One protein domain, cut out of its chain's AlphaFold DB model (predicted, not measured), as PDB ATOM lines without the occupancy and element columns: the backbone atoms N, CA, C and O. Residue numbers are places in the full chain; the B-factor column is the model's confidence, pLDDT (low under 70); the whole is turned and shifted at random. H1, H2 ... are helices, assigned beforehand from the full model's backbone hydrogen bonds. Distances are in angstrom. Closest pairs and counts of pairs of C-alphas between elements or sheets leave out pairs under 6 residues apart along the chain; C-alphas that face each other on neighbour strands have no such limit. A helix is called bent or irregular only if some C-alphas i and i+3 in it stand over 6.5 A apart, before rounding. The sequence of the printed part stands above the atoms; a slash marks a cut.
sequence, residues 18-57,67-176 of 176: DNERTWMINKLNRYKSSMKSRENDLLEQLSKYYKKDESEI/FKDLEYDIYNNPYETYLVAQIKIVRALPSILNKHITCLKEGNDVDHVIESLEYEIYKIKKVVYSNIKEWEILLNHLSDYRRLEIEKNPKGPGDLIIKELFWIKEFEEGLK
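This is residues 18 to 57 and 67 to 176 of the 176 residues of an uncharacterized protein of Methanobacterium sp. PtaU1.Bin242 (UniProt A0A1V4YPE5). A long helix, H1, packs on both arms of the bent helix H2, whose arm H2b makes a helical hairpin with H3; H6 meets H2a near their first residues, the two making a V, and packs on H3 with its residues 168 to 171, while the short helices H4 and H5 pack on H6. Residues 51 to 57, of which 51 to 54 belong to H1, stick out free. The printed part has 150 residues with six named helices, H1 to H6 in chain order, and no named strand; the class is all helix. The whole is elongated, spanning 56 by 35 by 26 A, and only just compact, close to loose, with a radius of gyration of the C-alphas of 17.4 A.

Find C-alpha 18 at (-24.835, 42.830, 58.021); from there H1, residues 18 to 54, runs 54.2 A, with a kink of 29 degrees near residue 37. It is neither bent nor irregular, but only just: C-alphas 33 and 36 are 6.1 A apart. Next look at H2, residues 78 to 105, assigned as one helix by its hydrogen bonds but bent, with C-alphas 91 and 94 at 6.7 A; its arms are H2a, residues 78 to 91, and H2b, residues 94 to 105. H3, residues 110 to 128, is 27.0 A long. H4 is residues 133 to 138 and H5 residues 144 to 152. H6, residues 157 to 174, runs 25.9 A to C-alpha 174 at (-11.679, 33.818, 34.129).

H1, H2a, H2b and H3 form a bundle, a group of helices and arms in which each touches another of the group. Residues 21 to 35 of H1 touch H2b at a shallow tilt of 5 degrees, opposite ways; the closest C-alphas, of Ile 25 and Ile 101, are 5.7 A apart. H2b and H3 are a hairpin and touch at 9 degrees, closest at the C-alphas of His 100 and Val 113, 6.3 A. The hub is H6, which touches H2a, H3, H4 and H5. Residues 157 to 161 of H6 alone touch H2a, which touches H6 with residues 78 to 82 alone, at a steep tilt of 55 degrees, the same way; the closest C-alphas, of Pro 78 and Gly 158, are 5.1 A apart. H1 and H6 are apart. Every O i to N i+4 pair is within hydrogen-bond range in H2a, H2b, H3, H4, H5 and H6, and 31 of 33 in H1.

The C-alphas of Asp 18 and Ile 57, the two farthest apart, are 57.6 A apart. Residues 58 to 66 are not printed, and C-alphas 57 and 67 across the cut are 17.1 A apart. The links that are printed whole are tight. Look for pLDDT under 70 at residues 52 to 57, 67 to 76 and 176.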
ATOM      1  N   ASP A  18     -23.650  41.966  58.086       71.38
ATOM      2  CA  ASP A  18     -24.835  42.830  58.021       71.38
ATOM      3  C   ASP A  18     -24.490  44.263  57.576       71.38
ATOM      4  O   ASP A  18     -25.256  44.907  56.841       71.38
ATOM      5  N   ASN A  19     -23.305  44.749  57.955       81.69
ATOM      6  CA  ASN A  19     -22.781  46.036  57.502       81.69
ATOM      7  C   ASN A  19     -22.359  45.971  56.030       81.69
ATOM      8  O   ASN A  19     -22.633  46.905  55.272       81.69
ATOM      9  N   GLU A  20     -21.763  44.857  55.612       83.56
ATOM     10  CA  GLU A  20     -21.379  44.591  54.228       83.56
ATOM     11  C   GLU A  20     -22.596  44.553  53.294       83.56
ATOM     12  O   GLU A  20     -22.662  45.297  52.307       83.56
ATOM     13  N   ARG A  21     -23.618  43.765  53.645       89.88
ATOM     14  CA  ARG A  21     -24.881  43.689  52.898       89.88
ATOM     15  C   ARG A  21     -25.535  45.063  52.761       89.88
ATOM     16  O   ARG A  21     -25.930  45.467  51.664       89.88
ATOM     17  N   THR A  22     -25.629  45.808  53.863       90.81
ATOM     18  CA  THR A  22     -26.217  47.155  53.876       90.81
ATOM     19  C   THR A  22     -25.426  48.116  52.990       90.81
ATOM     20  O   THR A  22     -26.007  48.886  52.212       90.81
ATOM     21  N   TRP A  23     -24.095  48.062  53.057       88.88
ATOM     22  CA  TRP A  23     -23.219  48.848  52.197       88.88
ATOM     23  C   TRP A  23     -23.441  48.521  50.718       88.88
ATOM     24  O   TRP A  23     -23.608  49.438  49.905       88.88
ATOM     25  N   MET A  24     -23.530  47.234  50.373       88.94
ATOM     26  CA  MET A  24     -23.734  46.790  48.998       88.94
ATOM     27  C   MET A  24     -25.089  47.237  48.447       88.94
ATOM     28  O   MET A  24     -25.155  47.842  47.375       88.94
ATOM     29  N   ILE A  25     -26.173  47.052  49.209       92.94
ATOM     30  CA  ILE A  25     -27.513  47.532  48.836       92.94
ATOM     31  C   ILE A  25     -27.489  49.038  48.550       92.94
ATOM     32  O   ILE A  25     -28.054  49.501  47.552       92.94
ATOM     33  N   ASN A  26     -26.822  49.823  49.397       91.75
ATOM     34  CA  ASN A  26     -26.708  51.267  49.212       91.75
ATOM     35  C   ASN A  26     -25.898  51.625  47.959       91.75
ATOM     36  O   ASN A  26     -26.294  52.517  47.203       91.75
ATOM     37  N   LYS A  27     -24.795  50.916  47.702       89.38
ATOM     38  CA  LYS A  27     -23.962  51.100  46.508       89.38
ATOM     39  C   LYS A  27     -24.748  50.814  45.228       89.38
ATOM     40  O   LYS A  27     -24.768  51.658  44.331       89.38
ATOM     41  N   LEU A  28     -25.456  49.684  45.170       91.75
ATOM     42  CA  LEU A  28     -26.272  49.301  44.015       91.75
ATOM     43  C   LEU A  28     -27.446  50.265  43.796       91.75
ATOM     44  O   LEU A  28     -27.722  50.641  42.658       91.75
ATOM     45  N   ASN A  29     -28.101  50.740  44.862       92.31
ATOM     46  CA  ASN A  29     -29.159  51.746  44.737       92.31
ATOM     47  C   ASN A  29     -28.637  53.084  44.203       92.31
ATOM     48  O   ASN A  29     -29.269  53.669  43.325       92.31
ATOM     49  N   ARG A  30     -27.481  53.565  44.681       90.38
ATOM     50  CA  ARG A  30     -26.854  54.790  44.150       90.38
ATOM     51  C   ARG A  30     -26.505  54.637  42.674       90.38
ATOM     52  O   ARG A  30     -26.802  55.527  41.879       90.38
ATOM     53  N   TYR A  31     -25.921  53.497  42.308       88.75
ATOM     54  CA  TYR A  31     -25.583  53.196  40.923       88.75
ATOM     55  C   TYR A  31     -26.833  53.183  40.033       88.75
ATOM     56  O   TYR A  31     -26.880  53.906  39.038       88.75
ATOM     57  N   LYS A  32     -27.895  52.492  40.460       90.56
ATOM     58  CA  LYS A  32     -29.199  52.482  39.784       90.56
ATOM     59  C   LYS A  32     -29.784  53.887  39.606       90.56
ATOM     60  O   LYS A  32     -30.220  54.230  38.514       90.56
ATOM     61  N   SER A  33     -29.774  54.723  40.645       88.50
ATOM     62  CA  SER A  33     -30.299  56.093  40.550       88.50
ATOM     63  C   SER A  33     -29.514  56.949  39.552       88.50
ATOM     64  O   SER A  33     -30.108  57.743  38.824       88.50
ATOM     65  N   SER A  34     -28.193  56.758  39.464       89.00
ATOM     66  CA  SER A  34     -27.350  57.490  38.508       89.00
ATOM     67  C   SER A  34     -27.637  57.133  37.043       89.00
ATOM     68  O   SER A  34     -27.466  57.979  36.166       89.00
ATOM     69  N   MET A  35     -28.144  55.925  36.771       87.44
ATOM     70  CA  MET A  35     -28.438  55.453  35.412       87.44
ATOM     71  C   MET A  35     -29.490  56.296  34.705       87.44
ATOM     72  O   MET A  35     -29.314  56.612  33.536       87.44
ATOM     73  N   LYS A  36     -30.550  56.715  35.407       81.00
ATOM     74  CA  LYS A  36     -31.620  57.512  34.790       81.00
ATOM     75  C   LYS A  36     -31.119  58.880  34.326       81.00
ATOM     76  O   LYS A  36     -31.435  59.312  33.223       81.00
ATOM     77  N   SER A  37     -30.315  59.549  35.154       85.06
ATOM     78  CA  SER A  37     -29.671  60.808  34.759       85.06
ATOM     79  C   SER A  37     -28.741  60.578  33.573       85.06
ATOM     80  O   SER A  37     -28.760  61.332  32.607       85.06
ATOM     81  N   ARG A  38     -27.966  59.490  33.622       86.75
ATOM     82  CA  ARG A  38     -27.000  59.159  32.582       86.75
ATOM     83  C   ARG A  38     -27.658  58.842  31.244       86.75
ATOM     84  O   ARG A  38     -27.104  59.210  30.215       86.75
ATOM     85  N   GLU A  39     -28.804  58.169  31.247       87.56
ATOM     86  CA  GLU A  39     -29.567  57.891  30.031       87.56
ATOM     87  C   GLU A  39     -29.917  59.194  29.311       87.56
ATOM     88  O   GLU A  39     -29.615  59.334  28.129       87.56
ATOM     89  N   ASN A  40     -30.468  60.168  30.039       86.06
ATOM     90  CA  ASN A  40     -30.820  61.470  29.476       86.06
ATOM     91  C   ASN A  40     -29.594  62.178  28.881       86.06
ATOM     92  O   ASN A  40     -29.660  62.644  27.745       86.06
ATOM     93  N   ASP A  41     -28.463  62.185  29.592       88.56
ATOM     94  CA  ASP A  41     -27.223  62.801  29.103       88.56
ATOM     95  C   ASP A  41     -26.707  62.131  27.819       88.56
ATOM     96  O   ASP A  41     -26.169  62.795  26.929       88.56
ATOM     97  N   LEU A  42     -26.807  60.799  27.733       87.44
ATOM     98  CA  LEU A  42     -26.374  60.032  26.563       87.44
ATOM     99  C   LEU A  42     -27.301  60.274  25.368       87.44
ATOM    100  O   LEU A  42     -26.817  60.456  24.252       87.44
ATOM    101  N   LEU A  43     -28.615  60.326  25.602       85.19
ATOM    102  CA  LEU A  43     -29.606  60.650  24.577       85.19
ATOM    103  C   LEU A  43     -29.425  62.076  24.050       85.19
ATOM    104  O   LEU A  43     -29.502  62.298  22.843       85.19
ATOM    105  N   GLU A  44     -29.131  63.036  24.926       85.69
ATOM    106  CA  GLU A  44     -28.853  64.413  24.522       85.69
ATOM    107  C   GLU A  44     -27.571  64.505  23.681       85.69
ATOM    108  O   GLU A  44     -27.559  65.161  22.638       85.69
ATOM    109  N   GLN A  45     -26.498  63.820  24.094       87.25
ATOM    110  CA  GLN A  45     -25.251  63.742  23.325       87.25
ATOM    111  C   GLN A  45     -25.467  63.123  21.943       87.25
ATOM    112  O   GLN A  45     -24.956  63.658  20.958       87.25
ATOM    113  N   LEU A  46     -26.243  62.040  21.861       83.94
ATOM    114  CA  LEU A  46     -26.555  61.382  20.596       83.94
ATOM    115  C   LEU A  46     -27.425  62.272  19.697       83.94
ATOM    116  O   LEU A  46     -27.150  62.411  18.511       83.94
ATOM    117  N   SER A  47     -28.424  62.955  20.265       79.06
ATOM    118  CA  SER A  47     -29.252  63.908  19.519       79.06
ATOM    119  C   SER A  47     -28.426  65.069  18.960       79.06
ATOM    120  O   SER A  47     -28.594  65.445  17.802       79.06
ATOM    121  N   LYS A  48     -27.499  65.626  19.752       82.12
ATOM    122  CA  LYS A  48     -26.564  66.664  19.286       82.12
ATOM    123  C   LYS A  48     -25.652  66.149  18.177       82.12
ATOM    124  O   LYS A  48     -25.377  66.894  17.241       82.12
ATOM    125  N   TYR A  49     -25.196  64.903  18.289       81.50
ATOM    126  CA  TYR A  49     -24.379  64.259  17.270       81.50
ATOM    127  C   TYR A  49     -25.125  64.173  15.931       81.50
ATOM    128  O   TYR A  49     -24.626  64.690  14.938       81.50
ATOM    129  N   TYR A  50     -26.360  63.665  15.926       75.69
ATOM    130  CA  TYR A  50     -27.171  63.585  14.706       75.69
ATOM    131  C   TYR A  50     -27.548  64.950  14.128       75.69
ATOM    132  O   TYR A  50     -27.498  65.126  12.919       75.69
ATOM    133  N   LYS A  51     -27.848  65.955  14.960       72.62
ATOM    134  CA  LYS A  51     -28.121  67.320  14.470       72.62
ATOM    135  C   LYS A  51     -26.912  67.974  13.800       72.62
ATOM    136  O   LYS A  51     -27.081  68.806  12.917       72.62
ATOM    137  N   LYS A  52     -25.700  67.634  14.244       63.50
ATOM    138  CA  LYS A  52     -24.455  68.088  13.615       63.50
ATOM    139  C   LYS A  52     -24.221  67.392  12.266       63.50
ATOM    140  O   LYS A  52     -23.626  67.987  11.378       63.50
ATOM    141  N   ASP A  53     -24.717  66.169  12.123       59.84
ATOM    142  CA  ASP A  53     -24.625  65.355  10.908       59.84
ATOM    143  C   ASP A  53     -25.699  65.750   9.866       59.84
ATOM    144  O   ASP A  53     -25.439  65.799   8.667       59.84
ATOM    145  N   GLU A  54     -26.897  66.158  10.309       51.03
ATOM    146  CA  GLU A  54     -27.980  66.674   9.444       51.03
ATOM    147  C   GLU A  54     -27.619  67.986   8.720       51.03
ATOM    148  O   GLU A  54     -28.199  68.283   7.676       51.03
ATOM    149  N   SER A  55     -26.647  68.764   9.214       45.78
ATOM    150  CA  SER A  55     -26.084  69.889   8.449       45.78
ATOM    151  C   SER A  55     -25.186  69.462   7.277       45.78
ATOM    152  O   SER A  55     -24.845  70.313   6.457       45.78
ATOM    153  N   GLU A  56     -24.837  68.176   7.165       43.75
ATOM    154  CA  GLU A  56     -24.037  67.622   6.065       43.75
ATOM    155  C   GLU A  56     -24.811  66.629   5.177       43.75
ATOM    156  O   GLU A  56     -24.463  66.499   4.003       43.75
ATOM    157  N   ILE A  57     -25.884  65.968   5.645       41.22
ATOM    158  CA  ILE A  57     -26.615  64.976   4.830       41.22
ATOM    159  C   ILE A  57     -28.136  65.039   5.058       41.22
ATOM    160  O   ILE A  57     -28.647  64.711   6.127       41.22
ATOM    161  N   PHE A  67     -33.186  54.359  17.315       54.84
ATOM    162  CA  PHE A  67     -31.721  54.262  17.181       54.84
ATOM    163  C   PHE A  67     -31.365  53.524  15.894       54.84
ATOM    164  O   PHE A  67     -32.058  52.574  15.540       54.84
ATOM    165  N   LYS A  68     -30.286  53.931  15.210       54.78
ATOM    166  CA  LYS A  68     -29.688  53.090  14.170       54.78
ATOM    167  C   LYS A  68     -29.275  51.776  14.828       54.78
ATOM    168  O   LYS A  68     -28.626  51.787  15.883       54.78
ATOM    169  N   ASP A  69     -29.681  50.657  14.243       53.00
ATOM    170  CA  ASP A  69     -29.106  49.385  14.641       53.00
ATOM    171  C   ASP A  69     -27.606  49.417  14.357       53.00
ATOM    172  O   ASP A  69     -27.147  50.008  13.379       53.00
ATOM    173  N   LEU A  70     -26.835  48.840  15.277       50.78
ATOM    174  CA  LEU A  70     -25.389  48.697  15.135       50.78
ATOM    175  C   LEU A  70     -25.144  47.610  14.081       50.78
ATOM    176  O   LEU A  70     -24.837  46.470  14.424       50.78
ATOM    177  N   GLU A  71     -25.373  47.945  12.817       46.56
ATOM    178  CA  GLU A  71     -25.126  47.093  11.666       46.56
ATOM    179  C   GLU A  71     -24.044  47.724  10.771       46.56
ATOM    180  O   GLU A  71     -24.131  48.875  10.353       46.56
ATOM    181  N   TYR A  72     -23.001  46.926  10.527       40.56
ATOM    182  CA  TYR A  72     -22.003  46.975   9.449       40.56
ATOM    183  C   TYR A  72     -21.065  48.192   9.248       40.56
ATOM    184  O   TYR A  72     -20.049  47.992   8.594       40.56
ATOM    185  N   ASP A  73     -21.263  49.374   9.855       46.25
ATOM    186  CA  ASP A  73     -20.385  50.561   9.624       46.25
ATOM    187  C   ASP A  73     -19.720  51.164  10.890       46.25
ATOM    188  O   ASP A  73     -19.418  52.355  11.003       46.25
ATOM    189  N   ILE A  74     -19.456  50.322  11.885       53.50
ATOM    190  CA  ILE A  74     -19.179  50.718  13.279       53.50
ATOM    191  C   ILE A  74     -17.780  51.342  13.468       53.50
ATOM    192  O   ILE A  74     -17.566  52.187  14.343       53.50
ATOM    193  N   TYR A  75     -16.802  50.966  12.644       53.19
ATOM    194  CA  TYR A  75     -15.422  51.438  12.798       53.19
ATOM    195  C   TYR A  75     -15.243  52.922  12.457       53.19
ATOM    196  O   TYR A  75     -14.416  53.610  13.057       53.19
ATOM    197  N   ASN A  76     -16.056  53.425  11.526       64.69
ATOM    198  CA  ASN A  76     -15.980  54.805  11.049       64.69
ATOM    199  C   ASN A  76     -16.581  55.797  12.051       64.69
ATOM    200  O   ASN A  76     -16.300  56.993  11.973       64.69
ATOM    201  N   ASN A  77     -17.354  55.306  13.029       80.19
ATOM    202  CA  ASN A  77     -17.969  56.146  14.045       80.19
ATOM    203  C   ASN A  77     -17.875  55.572  15.472       80.19
ATOM    204  O   ASN A  77     -18.879  55.145  16.062       80.19
ATOM    205  N   PRO A  78     -16.674  55.607  16.084       84.69
ATOM    206  CA  PRO A  78     -16.470  55.151  17.459       84.69
ATOM    207  C   PRO A  78     -17.327  55.912  18.480       84.69
ATOM    208  O   PRO A  78     -17.668  55.373  19.532       84.69
ATOM    209  N   TYR A  79     -17.661  57.179  18.206       87.50
ATOM    210  CA  TYR A  79     -18.436  58.008  19.126       87.50
ATOM    211  C   TYR A  79     -19.907  57.595  19.174       87.50
ATOM    212  O   TYR A  79     -20.416  57.321  20.261       87.50
ATOM    213  N   GLU A  80     -20.569  57.487  18.019       85.19
ATOM    214  CA  GLU A  80     -21.951  56.995  17.931       85.19
ATOM    215  C   GLU A  80     -22.066  55.575  18.487       85.19
ATOM    216  O   GLU A  80     -22.911  55.318  19.346       85.19
ATOM    217  N   THR A  81     -21.154  54.684  18.083       85.12
ATOM    218  CA  THR A  81     -21.099  53.300  18.574       85.12
ATOM    219  C   THR A  81     -21.043  53.254  20.096       85.12
ATOM    220  O   THR A  81     -21.823  52.542  20.733       85.12
ATOM    221  N   TYR A  82     -20.145  54.041  20.695       89.25
ATOM    222  CA  TYR A  82     -20.027  54.123  22.143       89.25
ATOM    223  C   TYR A  82     -21.329  54.623  22.778       89.25
ATOM    224  O   TYR A  82     -21.829  53.987  23.703       89.25
ATOM    225  N   LEU A  83     -21.920  55.715  22.284       88.44
ATOM    226  CA  LEU A  83     -23.162  56.258  22.841       88.44
ATOM    227  C   LEU A  83     -24.312  55.244  22.784       88.44
ATOM    228  O   LEU A  83     -24.960  55.005  23.804       88.44
ATOM    229  N   VAL A  84     -24.535  54.614  21.628       86.81
ATOM    230  CA  VAL A  84     -25.599  53.618  21.441       86.81
ATOM    231  C   VAL A  84     -25.383  52.414  22.359       86.81
ATOM    232  O   VAL A  84     -26.320  51.988  23.040       86.81
ATOM    233  N   ALA A  85     -24.153  51.898  22.449       88.94
ATOM    234  CA  ALA A  85     -23.830  50.787  23.338       88.94
ATOM    235  C   ALA A  85     -24.111  51.130  24.810       88.94
ATOM    236  O   ALA A  85     -24.768  50.366  25.521       88.94
ATOM    237  N   GLN A  86     -23.683  52.309  25.267       90.81
ATOM    238  CA  GLN A  86     -23.910  52.744  26.645       90.81
ATOM    239  C   GLN A  86     -25.401  52.943  26.945       90.81
ATOM    240  O   GLN A  86     -25.848  52.546  28.018       90.81
ATOM    241  N   ILE A  87     -26.192  53.483  26.012       89.12
ATOM    242  CA  ILE A  87     -27.652  53.605  26.170       89.12
ATOM    243  C   ILE A  87     -28.295  52.223  26.326       89.12
ATOM    244  O   ILE A  87     -29.088  52.018  27.248       89.12
ATOM    245  N   LYS A  88     -27.930  51.255  25.470       89.69
ATOM    246  CA  LYS A  88     -28.442  49.877  25.553       89.69
ATOM    247  C   LYS A  88     -28.123  49.244  26.916       89.69
ATOM    248  O   LYS A  88     -29.011  48.671  27.545       89.69
ATOM    249  N   ILE A  89     -26.897  49.419  27.415       91.62
ATOM    250  CA  ILE A  89     -26.476  48.927  28.737       91.62
ATOM    251  C   ILE A  89     -27.264  49.611  29.867       91.62
ATOM    252  O   ILE A  89     -27.813  48.932  30.735       91.62
ATOM    253  N   VAL A  90     -27.364  50.944  29.851       91.25
ATOM    254  CA  VAL A  90     -28.072  51.735  30.876       91.25
ATOM    255  C   VAL A  90     -29.547  51.359  30.975       91.25
ATOM    256  O   VAL A  90     -30.095  51.355  32.074       91.25
ATOM    257  N   ARG A  91     -30.185  51.007  29.858       90.25
ATOM    258  CA  ARG A  91     -31.584  50.558  29.838       90.25
ATOM    259  C   ARG A  91     -31.775  49.139  30.357       90.25
ATOM    260  O   ARG A  91     -32.808  48.851  30.956       90.25
ATOM    261  N   ALA A  92     -30.801  48.259  30.139       91.38
ATOM    262  CA  ALA A  92     -30.887  46.858  30.540       91.38
ATOM    263  C   ALA A  92     -30.566  46.634  32.030       91.38
ATOM    264  O   ALA A  92     -31.172  45.782  32.676       91.38
ATOM    265  N   LEU A  93     -29.631  47.400  32.600       91.25
ATOM    266  CA  LEU A  93     -29.134  47.176  33.964       91.25
ATOM    267  C   LEU A  93     -30.149  47.375  35.112       91.25
ATOM    268  O   LEU A  93     -30.058  46.626  36.088       91.25
ATOM    269  N   PRO A  94     -31.105  48.328  35.082       92.38
ATOM    270  CA  PRO A  94     -31.963  48.610  36.234       92.38
ATOM    271  C   PRO A  94     -32.785  47.415  36.727       92.38
ATOM    272  O   PRO A  94     -32.948  47.246  37.937       92.38
ATOM    273  N   SER A  95     -33.291  46.576  35.819       92.81
ATOM    274  CA  SER A  95     -34.061  45.377  36.177       92.81
ATOM    275  C   SER A  95     -33.190  44.348  36.905       92.81
ATOM    276  O   SER A  95     -33.584  43.822  37.946       92.81
ATOM    277  N   ILE A  96     -31.969  44.136  36.415       93.88
ATOM    278  CA  ILE A  96     -30.978  43.231  37.006       93.88
ATOM    279  C   ILE A  96     -30.526  43.746  38.369       93.88
ATOM    280  O   ILE A  96     -30.497  42.980  39.331       93.88
ATOM    281  N   LEU A  97     -30.251  45.046  38.494       93.94
ATOM    282  CA  LEU A  97     -29.915  45.658  39.778       93.94
ATOM    283  C   LEU A  97     -31.038  45.479  40.802       93.94
ATOM    284  O   LEU A  97     -30.763  45.133  41.945       93.94
ATOM    285  N   ASN A  98     -32.299  45.675  40.406       95.56
ATOM    286  CA  ASN A  98     -33.434  45.465  41.305       95.56
ATOM    287  C   ASN A  98     -33.509  44.016  41.796       95.56
ATOM    288  O   ASN A  98     -33.666  43.811  42.996       95.56
ATOM    289  N   LYS A  99     -33.339  43.033  40.902       96.00
ATOM    290  CA  LYS A  99     -33.321  41.610  41.271       96.00
ATOM    291  C   LYS A  99     -32.247  41.317  42.326       96.00
ATOM    292  O   LYS A  99     -32.561  40.746  43.362       96.00
ATOM    293  N   HIS A 100     -31.012  41.768  42.107       94.75
ATOM    294  CA  HIS A 100     -29.901  41.491  43.029       94.75
ATOM    295  C   HIS A 100     -30.014  42.270  44.347       94.75
ATOM    296  O   HIS A 100     -29.687  41.740  45.404       94.75
ATOM    297  N   ILE A 101     -30.551  43.496  44.325       95.31
ATOM    298  CA  ILE A 101     -30.876  44.238  45.553       95.31
ATOM    299  C   ILE A 101     -31.922  43.484  46.382       95.31
ATOM    300  O   ILE A 101     -31.810  43.460  47.606       95.31
ATOM    301  N   THR A 102     -32.932  42.886  45.745       96.81
ATOM    302  CA  THR A 102     -33.925  42.053  46.436       96.81
ATOM    303  C   THR A 102     -33.271  40.824  47.058       96.81
ATOM    304  O   THR A 102     -33.447  40.618  48.252       96.81
ATOM    305  N   CYS A 103     -32.422  40.101  46.318       95.06
ATOM    306  CA  CYS A 103     -31.671  38.964  46.859       95.06
ATOM    307  C   CYS A 103     -30.866  39.332  48.116       95.06
ATOM    308  O   CYS A 103     -30.926  38.621  49.116       95.06
ATOM    309  N   LEU A 104     -30.159  40.469  48.103       93.88
ATOM    310  CA  LEU A 104     -29.429  40.939  49.286       93.88
ATOM    311  C   LEU A 104     -30.372  41.221  50.457       93.88
ATOM    312  O   LEU A 104     -30.070  40.843  51.580       93.88
ATOM    313  N   LYS A 105     -31.521  41.865  50.216       93.56
ATOM    314  CA  LYS A 105     -32.513  42.159  51.267       93.56
ATOM    315  C   LYS A 105     -33.142  40.904  51.871       93.56
ATOM    316  O   LYS A 105     -33.530  40.940  53.032       93.56
ATOM    317  N   GLU A 106     -33.244  39.831  51.096       95.19
ATOM    318  CA  GLU A 106     -33.763  38.527  51.528       95.19
ATOM    319  C   GLU A 106     -32.734  37.710  52.324       95.19
ATOM    320  O   GLU A 106     -33.062  36.643  52.833       95.19
ATOM    321  N   GLY A 107     -31.509  38.223  52.482       91.50
ATOM    322  CA  GLY A 107     -30.462  37.581  53.273       91.50
ATOM    323  C   GLY A 107     -29.583  36.617  52.481       91.50
ATOM    324  O   GLY A 107     -28.796  35.905  53.101       91.50
ATOM    325  N   ASN A 108     -29.667  36.612  51.143       91.62
ATOM    326  CA  ASN A 108     -28.756  35.816  50.322       91.62
ATOM    327  C   ASN A 108     -27.301  36.249  50.547       91.62
ATOM    328  O   ASN A 108     -27.020  37.416  50.848       91.62
ATOM    329  N   ASP A 109     -26.401  35.282  50.384       90.19
ATOM    330  CA  ASP A 109     -24.963  35.473  50.511       90.19
ATOM    331  C   ASP A 109     -24.456  36.581  49.575       90.19
ATOM    332  O   ASP A 109     -24.831  36.647  48.400       90.19
ATOM    333  N   VAL A 110     -23.647  37.489  50.121       88.12
ATOM    334  CA  VAL A 110     -23.242  38.711  49.420       88.12
ATOM    335  C   VAL A 110     -22.321  38.379  48.247       88.12
ATOM    336  O   VAL A 110     -22.549  38.897  47.150       88.12
ATOM    337  N   ASP A 111     -21.352  37.487  48.455       86.50
ATOM    338  CA  ASP A 111     -20.401  37.075  47.424       86.50
ATOM    339  C   ASP A 111     -21.135  36.393  46.266       86.50
ATOM    340  O   ASP A 111     -20.990  36.799  45.111       86.50
ATOM    341  N   HIS A 112     -22.041  35.458  46.568       89.12
ATOM    342  CA  HIS A 112     -22.822  34.774  45.539       89.12
ATOM    343  C   HIS A 112     -23.711  35.727  44.723       89.12
ATOM    344  O   HIS A 112     -23.817  35.613  43.496       89.12
ATOM    345  N   VAL A 113     -24.359  36.700  45.376       90.81
ATOM    346  CA  VAL A 113     -25.155  37.714  44.666       90.81
ATOM    347  C   VAL A 113     -24.262  38.552  43.751       90.81
ATOM    348  O   VAL A 113     -24.689  38.900  42.647       90.81
ATOM    349  N   ILE A 114     -23.051  38.902  44.181       88.00
ATOM    350  CA  ILE A 114     -22.118  39.695  43.375       88.00
ATOM    351  C   ILE A 114     -21.631  38.919  42.162       88.00
ATOM    352  O   ILE A 114     -21.697  39.463  41.063       88.00
ATOM    353  N   GLU A 115     -21.220  37.667  42.328       88.69
ATOM    354  CA  GLU A 115     -20.810  36.807  41.212       88.69
ATOM    355  C   GLU A 115     -21.940  36.671  40.181       88.69
ATOM    356  O   GLU A 115     -21.741  36.873  38.978       88.69
ATOM    357  N   SER A 116     -23.168  36.426  40.656       92.19
ATOM    358  CA  SER A 116     -24.365  36.399  39.809       92.19
ATOM    359  C   SER A 116     -24.589  37.735  39.090       92.19
ATOM    360  O   SER A 116     -24.910  37.762  37.898       92.19
ATOM    361  N   LEU A 117     -24.404  38.862  39.784       92.38
ATOM    362  CA  LEU A 117     -24.559  40.189  39.196       92.38
ATOM    363  C   LEU A 117     -23.507  40.449  38.110       92.38
ATOM    364  O   LEU A 117     -23.852  40.959  37.044       92.38
ATOM    365  N   GLU A 118     -22.243  40.108  38.359       90.94
ATOM    366  CA  GLU A 118     -21.152  40.256  37.391       90.94
ATOM    367  C   GLU A 118     -21.413  39.424  36.132       90.94
ATOM    368  O   GLU A 118     -21.264  39.934  35.018       90.94
ATOM    369  N   TYR A 119     -21.918  38.198  36.291       92.81
ATOM    370  CA  TYR A 119     -22.313  37.347  35.173       92.81
ATOM    371  C   TYR A 119     -23.479  37.926  34.350       92.81
ATOM    372  O   TYR A 119     -23.445  37.920  33.116       92.81
ATOM    373  N   GLU A 120     -24.511  38.476  34.995       95.06
ATOM    374  CA  GLU A 120     -25.614  39.147  34.289       95.06
ATOM    375  C   GLU A 120     -25.143  40.400  33.538       95.06
ATOM    376  O   GLU A 120     -25.528  40.629  32.389       95.06
ATOM    377  N   ILE A 121     -24.254  41.185  34.154       92.81
ATOM    378  CA  ILE A 121     -23.613  42.337  33.514       92.81
ATOM    379  C   ILE A 121     -22.821  41.888  32.279       92.81
ATOM    380  O   ILE A 121     -22.927  42.522  31.224       92.81
ATOM    381  N   TYR A 122     -22.061  40.796  32.384       93.25
ATOM    382  CA  TYR A 122     -21.337  40.210  31.259       93.25
ATOM    383  C   TYR A 122     -22.270  39.851  30.101       93.25
ATOM    384  O   TYR A 122     -22.037  40.307  28.980       93.25
ATOM    385  N   LYS A 123     -23.369  39.132  30.363       94.62
ATOM    386  CA  LYS A 123     -24.330  38.746  29.317       94.62
ATOM    387  C   LYS A 123     -24.890  39.952  28.566       94.62
ATOM    388  O   LYS A 123     -24.929  39.930  27.337       94.62
ATOM    389  N   ILE A 124     -25.276  41.019  29.274       93.38
ATOM    390  CA  ILE A 124     -25.758  42.253  28.628       93.38
ATOM    391  C   ILE A 124     -24.688  42.815  27.699       93.38
ATOM    392  O   ILE A 124     -24.965  43.097  26.535       93.38
ATOM    393  N   LYS A 125     -23.470  43.007  28.214       91.94
ATOM    394  CA  LYS A 125     -22.397  43.618  27.430       91.94
ATOM    395  C   LYS A 125     -22.038  42.772  26.223       91.94
ATOM    396  O   LYS A 125     -21.877  43.330  25.144       91.94
ATOM    397  N   LYS A 126     -21.959  41.448  26.381       91.56
ATOM    398  CA  LYS A 126     -21.653  40.540  25.276       91.56
ATOM    399  C   LYS A 126     -22.689  40.657  24.164       91.56
ATOM    400  O   LYS A 126     -22.313  40.730  23.003       91.56
ATOM    401  N   VAL A 127     -23.975  40.756  24.507       90.69
ATOM    402  CA  VAL A 127     -25.044  41.009  23.528       90.69
ATOM    403  C   VAL A 127     -24.883  42.383  22.875       90.69
ATOM    404  O   VAL A 127     -24.898  42.477  21.652       90.69
ATOM    405  N   VAL A 128     -24.687  43.446  23.658       89.12
ATOM    406  CA  VAL A 128     -24.554  44.819  23.135       89.12
ATOM    407  C   VAL A 128     -23.361  44.974  22.189       89.12
ATOM    408  O   VAL A 128     -23.477  45.662  21.177       89.12
ATOM    409  N   TYR A 129     -22.243  44.323  22.499       87.56
ATOM    410  CA  TYR A 129     -21.002  44.386  21.729       87.56
ATOM    411  C   TYR A 129     -20.825  43.223  20.735       87.56
ATOM    412  O   TYR A 129     -19.804  43.139  20.062       87.56
ATOM    413  N   SER A 130     -21.819  42.347  20.574       84.50
ATOM    414  CA  SER A 130     -21.730  41.177  19.679       84.50
ATOM    415  C   SER A 130     -21.509  41.523  18.201       84.50
ATOM    416  O   SER A 130     -20.939  40.724  17.455       84.50
ATOM    417  N   ASN A 131     -21.930  42.716  17.782       74.94
ATOM    418  CA  ASN A 131     -21.863  43.159  16.392       74.94
ATOM    419  C   ASN A 131     -20.626  44.015  16.073       74.94
ATOM    420  O   ASN A 131     -20.539  44.521  14.964       74.94
ATOM    421  N   ILE A 132     -19.670  44.181  16.998       77.06
ATOM    422  CA  ILE A 132     -18.474  45.023  16.788       77.06
ATOM    423  C   ILE A 132     -17.193  44.207  16.548       77.06
ATOM    424  O   ILE A 132     -16.143  44.478  17.133       77.06
ATOM    425  N   LYS A 133     -17.272  43.191  15.681       73.81
ATOM    426  CA  LYS A 133     -16.199  42.198  15.451       73.81
ATOM    427  C   LYS A 133     -14.869  42.823  15.030       73.81
ATOM    428  O   LYS A 133     -13.807  42.341  15.411       73.81
ATOM    429  N   GLU A 134     -14.908  43.915  14.278       74.44
ATOM    430  CA  GLU A 134     -13.716  44.639  13.838       74.44
ATOM    431  C   GLU A 134     -12.930  45.202  15.034       74.44
ATOM    432  O   GLU A 134     -11.698  45.179  15.049       74.44
ATOM    433  N   TRP A 135     -13.632  45.650  16.079       81.00
ATOM    434  CA  TRP A 135     -13.019  46.109  17.325       81.00
ATOM    435  C   TRP A 135     -12.490  44.952  18.178       81.00
ATOM    436  O   TRP A 135     -11.504  45.127  18.890       81.00
ATOM    437  N   GLU A 136     -13.092  43.762  18.098       81.00
ATOM    438  CA  GLU A 136     -12.561  42.566  18.767       81.00
ATOM    439  C   GLU A 136     -11.219  42.128  18.157       81.00
ATOM    440  O   GLU A 136     -10.306  41.740  18.888       81.00
ATOM    441  N   ILE A 137     -11.055  42.251  16.833       82.62
ATOM    442  CA  ILE A 137      -9.789  41.945  16.146       82.62
ATOM    443  C   ILE A 137      -8.661  42.849  16.657       82.62
ATOM    444  O   ILE A 137      -7.556  42.362  16.914       82.62
ATOM    445  N   LEU A 138      -8.939  44.143  16.873       82.38
ATOM    446  CA  LEU A 138      -7.955  45.091  17.405       82.38
ATOM    447  C   LEU A 138      -7.330  44.629  18.719       82.38
ATOM    448  O   LEU A 138      -6.145  44.880  18.937       82.38
ATOM    449  N   LEU A 139      -8.084  43.940  19.579       86.25
ATOM    450  CA  LEU A 139      -7.586  43.495  20.883       86.25
ATOM    451  C   LEU A 139      -6.332  42.624  20.761       86.25
ATOM    452  O   LEU A 139      -5.480  42.666  21.643       86.25
ATOM    453  N   ASN A 140      -6.203  41.858  19.672       85.88
ATOM    454  CA  ASN A 140      -5.067  40.965  19.435       85.88
ATOM    455  C   ASN A 140      -3.840  41.683  18.845       85.88
ATOM    456  O   ASN A 140      -2.776  41.081  18.732       85.88
ATOM    457  N   HIS A 141      -3.979  42.956  18.469       86.38
ATOM    458  CA  HIS A 141      -2.917  43.765  17.865       86.38
ATOM    459  C   HIS A 141      -2.447  44.917  18.763       86.38
ATOM    460  O   HIS A 141      -1.488  45.611  18.426       86.38
ATOM    461  N   LEU A 142      -3.102  45.134  19.905       87.62
ATOM    462  CA  LEU A 142      -2.689  46.140  20.877       87.62
ATOM    463  C   LEU A 142      -1.500  45.630  21.692       87.62
ATOM    464  O   LEU A 142      -1.543  44.547  22.267       87.62
ATOM    465  N   SER A 143      -0.447  46.443  21.780       89.62
ATOM    466  CA  SER A 143       0.663  46.173  22.693       89.62
ATOM    467  C   SER A 143       0.217  46.293  24.153       89.62
ATOM    468  O   SER A 143      -0.690  47.068  24.473       89.62
ATOM    469  N   ASP A 144       0.918  45.609  25.059       88.56
ATOM    470  CA  ASP A 144       0.659  45.700  26.504       88.56
ATOM    471  C   ASP A 144       0.729  47.146  27.014       88.56
ATOM    472  O   ASP A 144      -0.087  47.575  27.830       88.56
ATOM    473  N   TYR A 145       1.660  47.938  26.470       90.00
ATOM    474  CA  TYR A 145       1.765  49.364  26.773       90.00
ATOM    475  C   TYR A 145       0.488  50.123  26.393       90.00
ATOM    476  O   TYR A 145      -0.032  50.900  27.195       90.00
ATOM    477  N   ARG A 146      -0.054  49.878  25.190       89.38
ATOM    478  CA  ARG A 146      -1.276  50.551  24.741       89.38
ATOM    479  C   ARG A 146      -2.494  50.100  25.544       89.38
ATOM    480  O   ARG A 146      -3.326  50.937  25.885       89.38
ATOM    481  N   ARG A 147      -2.576  48.815  25.906       88.25
ATOM    482  CA  ARG A 147      -3.615  48.290  26.807       88.25
ATOM    483  C   ARG A 147      -3.592  49.005  28.160       88.25
ATOM    484  O   ARG A 147      -4.625  49.517  28.586       88.25
ATOM    485  N   LEU A 148      -2.420  49.114  28.788       87.25
ATOM    486  CA  LEU A 148      -2.249  49.823  30.063       87.25
ATOM    487  C   LEU A 148      -2.626  51.307  29.967       87.25
ATOM    488  O   LEU A 148      -3.205  51.866  30.902       87.25
ATOM    489  N   GLU A 149      -2.301  51.962  28.852       90.12
ATOM    490  CA  GLU A 149      -2.674  53.357  28.623       90.12
ATOM    491  C   GLU A 149      -4.197  53.526  28.537       90.12
ATOM    492  O   GLU A 149      -4.754  54.387  29.218       90.12
ATOM    493  N   ILE A 150      -4.872  52.669  27.763       89.00
ATOM    494  CA  ILE A 150      -6.335  52.660  27.620       89.00
ATOM    495  C   ILE A 150      -7.018  52.383  28.964       89.00
ATOM    496  O   ILE A 150      -8.009  53.029  29.311       89.00
ATOM    497  N   GLU A 151      -6.484  51.448  29.751       86.44
ATOM    498  CA  GLU A 151      -7.039  51.101  31.056       86.44
ATOM    499  C   GLU A 151      -7.015  52.302  32.015       86.44
ATOM    500  O   GLU A 151      -8.031  52.606  32.658       86.44
ATOM    501  N   LYS A 152      -5.876  53.007  32.070       86.44
ATOM    502  CA  LYS A 152      -5.629  54.125  32.991       86.44
ATOM    503  C   LYS A 152      -6.251  55.439  32.527       86.44
ATOM    504  O   LYS A 152      -6.785  56.177  33.353       86.44
ATOM    505  N   ASN A 153      -6.151  55.762  31.239       89.19
ATOM    506  CA  ASN A 153      -6.536  57.061  30.692       89.19
ATOM    507  C   ASN A 153      -7.040  56.948  29.238       89.19
ATOM    508  O   ASN A 153      -6.318  57.335  28.311       89.19
ATOM    509  N   PRO A 154      -8.272  56.448  29.027       89.19
ATOM    510  CA  PRO A 154      -8.845  56.332  27.691       89.19
ATOM    511  C   PRO A 154      -8.988  57.720  27.053       89.19
ATOM    512  O   PRO A 154      -9.589  58.625  27.635       89.19
ATOM    513  N   LYS A 155      -8.435  57.896  25.851       89.44
ATOM    514  CA  LYS A 155      -8.341  59.190  25.155       89.44
ATOM    515  C   LYS A 155      -9.589  59.559  24.365       89.44
ATOM    516  O   LYS A 155      -9.727  60.703  23.946       89.44
ATOM    517  N   GLY A 156     -10.501  58.614  24.162       89.56
ATOM    518  CA  GLY A 156     -11.716  58.851  23.401       89.56
ATOM    519  C   GLY A 156     -12.632  57.635  23.321       89.56
ATOM    520  O   GLY A 156     -12.362  56.613  23.950       89.56
ATOM    521  N   PRO A 157     -13.711  57.726  22.530       88.38
ATOM    522  CA  PRO A 157     -14.751  56.698  22.455       88.38
ATOM    523  C   PRO A 157     -14.243  55.336  21.985       88.38
ATOM    524  O   PRO A 157     -14.686  54.318  22.503       88.38
ATOM    525  N   GLY A 158     -13.267  55.311  21.072       89.00
ATOM    526  CA  GLY A 158     -12.620  54.066  20.650       89.00
ATOM    527  C   GLY A 158     -11.897  53.362  21.800       89.00
ATOM    528  O   GLY A 158     -12.109  52.177  22.023       89.00
ATOM    529  N   ASP A 159     -11.129  54.103  22.605       91.62
ATOM    530  CA  ASP A 159     -10.483  53.554  23.805       91.62
ATOM    531  C   ASP A 159     -11.514  53.065  24.828       91.62
ATOM    532  O   ASP A 159     -11.283  52.073  25.513       91.62
ATOM    533  N   LEU A 160     -12.664  53.739  24.927       92.31
ATOM    534  CA  LEU A 160     -13.759  53.307  25.794       92.31
ATOM    535  C   LEU A 160     -14.370  51.990  25.315       92.31
ATOM    536  O   LEU A 160     -14.561  51.100  26.133       92.31
ATOM    537  N   ILE A 161     -14.612  51.830  24.012       90.94
ATOM    538  CA  ILE A 161     -15.080  50.566  23.424       90.94
ATOM    539  C   ILE A 161     -14.060  49.450  23.671       90.94
ATOM    540  O   ILE A 161     -14.421  48.393  24.182       90.94
ATOM    541  N   ILE A 162     -12.781  49.699  23.374       91.12
ATOM    542  CA  ILE A 162     -11.693  48.734  23.589       91.12
ATOM    543  C   ILE A 162     -11.618  48.317  25.061       91.12
ATOM    544  O   ILE A 162     -11.457  47.137  25.363       91.12
ATOM    545  N   LYS A 163     -11.776  49.266  25.988       91.19
ATOM    546  CA  LYS A 163     -11.800  48.981  27.424       91.19
ATOM    547  C   LYS A 163     -12.939  48.033  27.809       91.19
ATOM    548  O   LYS A 163     -12.720  47.141  28.624       91.19
ATOM    549  N   GLU A 164     -14.124  48.188  27.217       91.50
ATOM    550  CA  GLU A 164     -15.238  47.266  27.468       91.50
ATOM    551  C   GLU A 164     -15.001  45.875  26.905       91.50
ATOM    552  O   GLU A 164     -15.289  44.877  27.565       91.50
ATOM    553  N   LEU A 165     -14.437  45.809  25.705       91.81
ATOM    554  CA  LEU A 165     -14.093  44.552  25.065       91.81
ATOM    555  C   LEU A 165     -13.002  43.787  25.824       91.81
ATOM    556  O   LEU A 165     -13.110  42.571  25.973       91.81
ATOM    557  N   PHE A 166     -11.992  44.481  26.365       90.56
ATOM    558  CA  PHE A 166     -11.011  43.851  27.251       90.56
ATOM    559  C   PHE A 166     -11.670  43.265  28.494       90.56
ATOM    560  O   PHE A 166     -11.399  42.115  28.817       90.56
ATOM    561  N   TRP A 167     -12.575  44.003  29.142       90.88
ATOM    562  CA  TRP A 167     -13.284  43.492  30.316       90.88
ATOM    563  C   TRP A 167     -14.106  42.234  29.990       90.88
ATOM    564  O   TRP A 167     -14.110  41.285  30.768       90.88
ATOM    565  N   ILE A 168     -14.779  42.199  28.832       91.56
ATOM    566  CA  ILE A 168     -15.516  41.012  28.366       91.56
ATOM    567  C   ILE A 168     -14.561  39.827  28.183       91.56
ATOM    568  O   ILE A 168     -14.843  38.742  28.686       91.56
ATOM    569  N   LYS A 169     -13.429  40.038  27.501       89.50
ATOM    570  CA  LYS A 169     -12.433  38.990  27.236       89.50
ATOM    571  C   LYS A 169     -11.800  38.456  28.524       89.50
ATOM    572  O   LYS A 169     -11.687  37.250  28.687       89.50
ATOM    573  N   GLU A 170     -11.437  39.337  29.454       88.56
ATOM    574  CA  GLU A 170     -10.899  38.963  30.769       88.56
ATOM    575  C   GLU A 170     -11.913  38.154  31.587       88.56
ATOM    576  O   GLU A 170     -11.545  37.167  32.222       88.56
ATOM    577  N   PHE A 171     -13.195  38.534  31.548       88.06
ATOM    578  CA  PHE A 171     -14.258  37.770  32.200       88.06
ATOM    579  C   PHE A 171     -14.395  36.370  31.580       88.06
ATOM    580  O   PHE A 171     -14.448  35.384  32.305       88.06
ATOM    581  N   GLU A 172     -14.390  36.259  30.247       90.00
ATOM    582  CA  GLU A 172     -14.428  34.970  29.534       90.00
ATOM    583  C   GLU A 172     -13.207  34.082  29.818       90.00
ATOM    584  O   GLU A 172     -13.336  32.860  29.875       90.00
ATOM    585  N   GLU A 173     -12.022  34.672  29.984       88.50
ATOM    586  CA  GLU A 173     -10.803  33.957  30.371       88.50
ATOM    587  C   GLU A 173     -10.880  33.448  31.815       88.50
ATOM    588  O   GLU A 173     -10.449  32.329  32.071       88.50
ATOM    589  N   GLY A 174     -11.473  34.219  32.733       81.44
ATOM    590  CA  GLY A 174     -11.679  33.818  34.129       81.44
ATOM    591  C   GLY A 174     -12.781  32.774  34.352       81.44
ATOM    592  O   GLY A 174     -12.834  32.177  35.422       81.44
ATOM    593  N   LEU A 175     -13.655  32.544  33.364       71.38
ATOM    594  CA  LEU A 175     -14.652  31.464  33.389       71.38
ATOM    595  C   LEU A 175     -14.070  30.081  33.031       71.38
ATOM    596  O   LEU A 175     -14.776  29.083  33.191       71.38
ATOM    597  N   LYS A 176     -12.851  30.023  32.477       54.53
ATOM    598  CA  LYS A 176     -12.177  28.788  32.039       54.53
ATOM    599  C   LYS A 176     -11.324  28.186  33.145       54.53
ATOM    600  O   LYS A 176     -11.280  26.937  33.191       54.53
TER     601      LYS A 176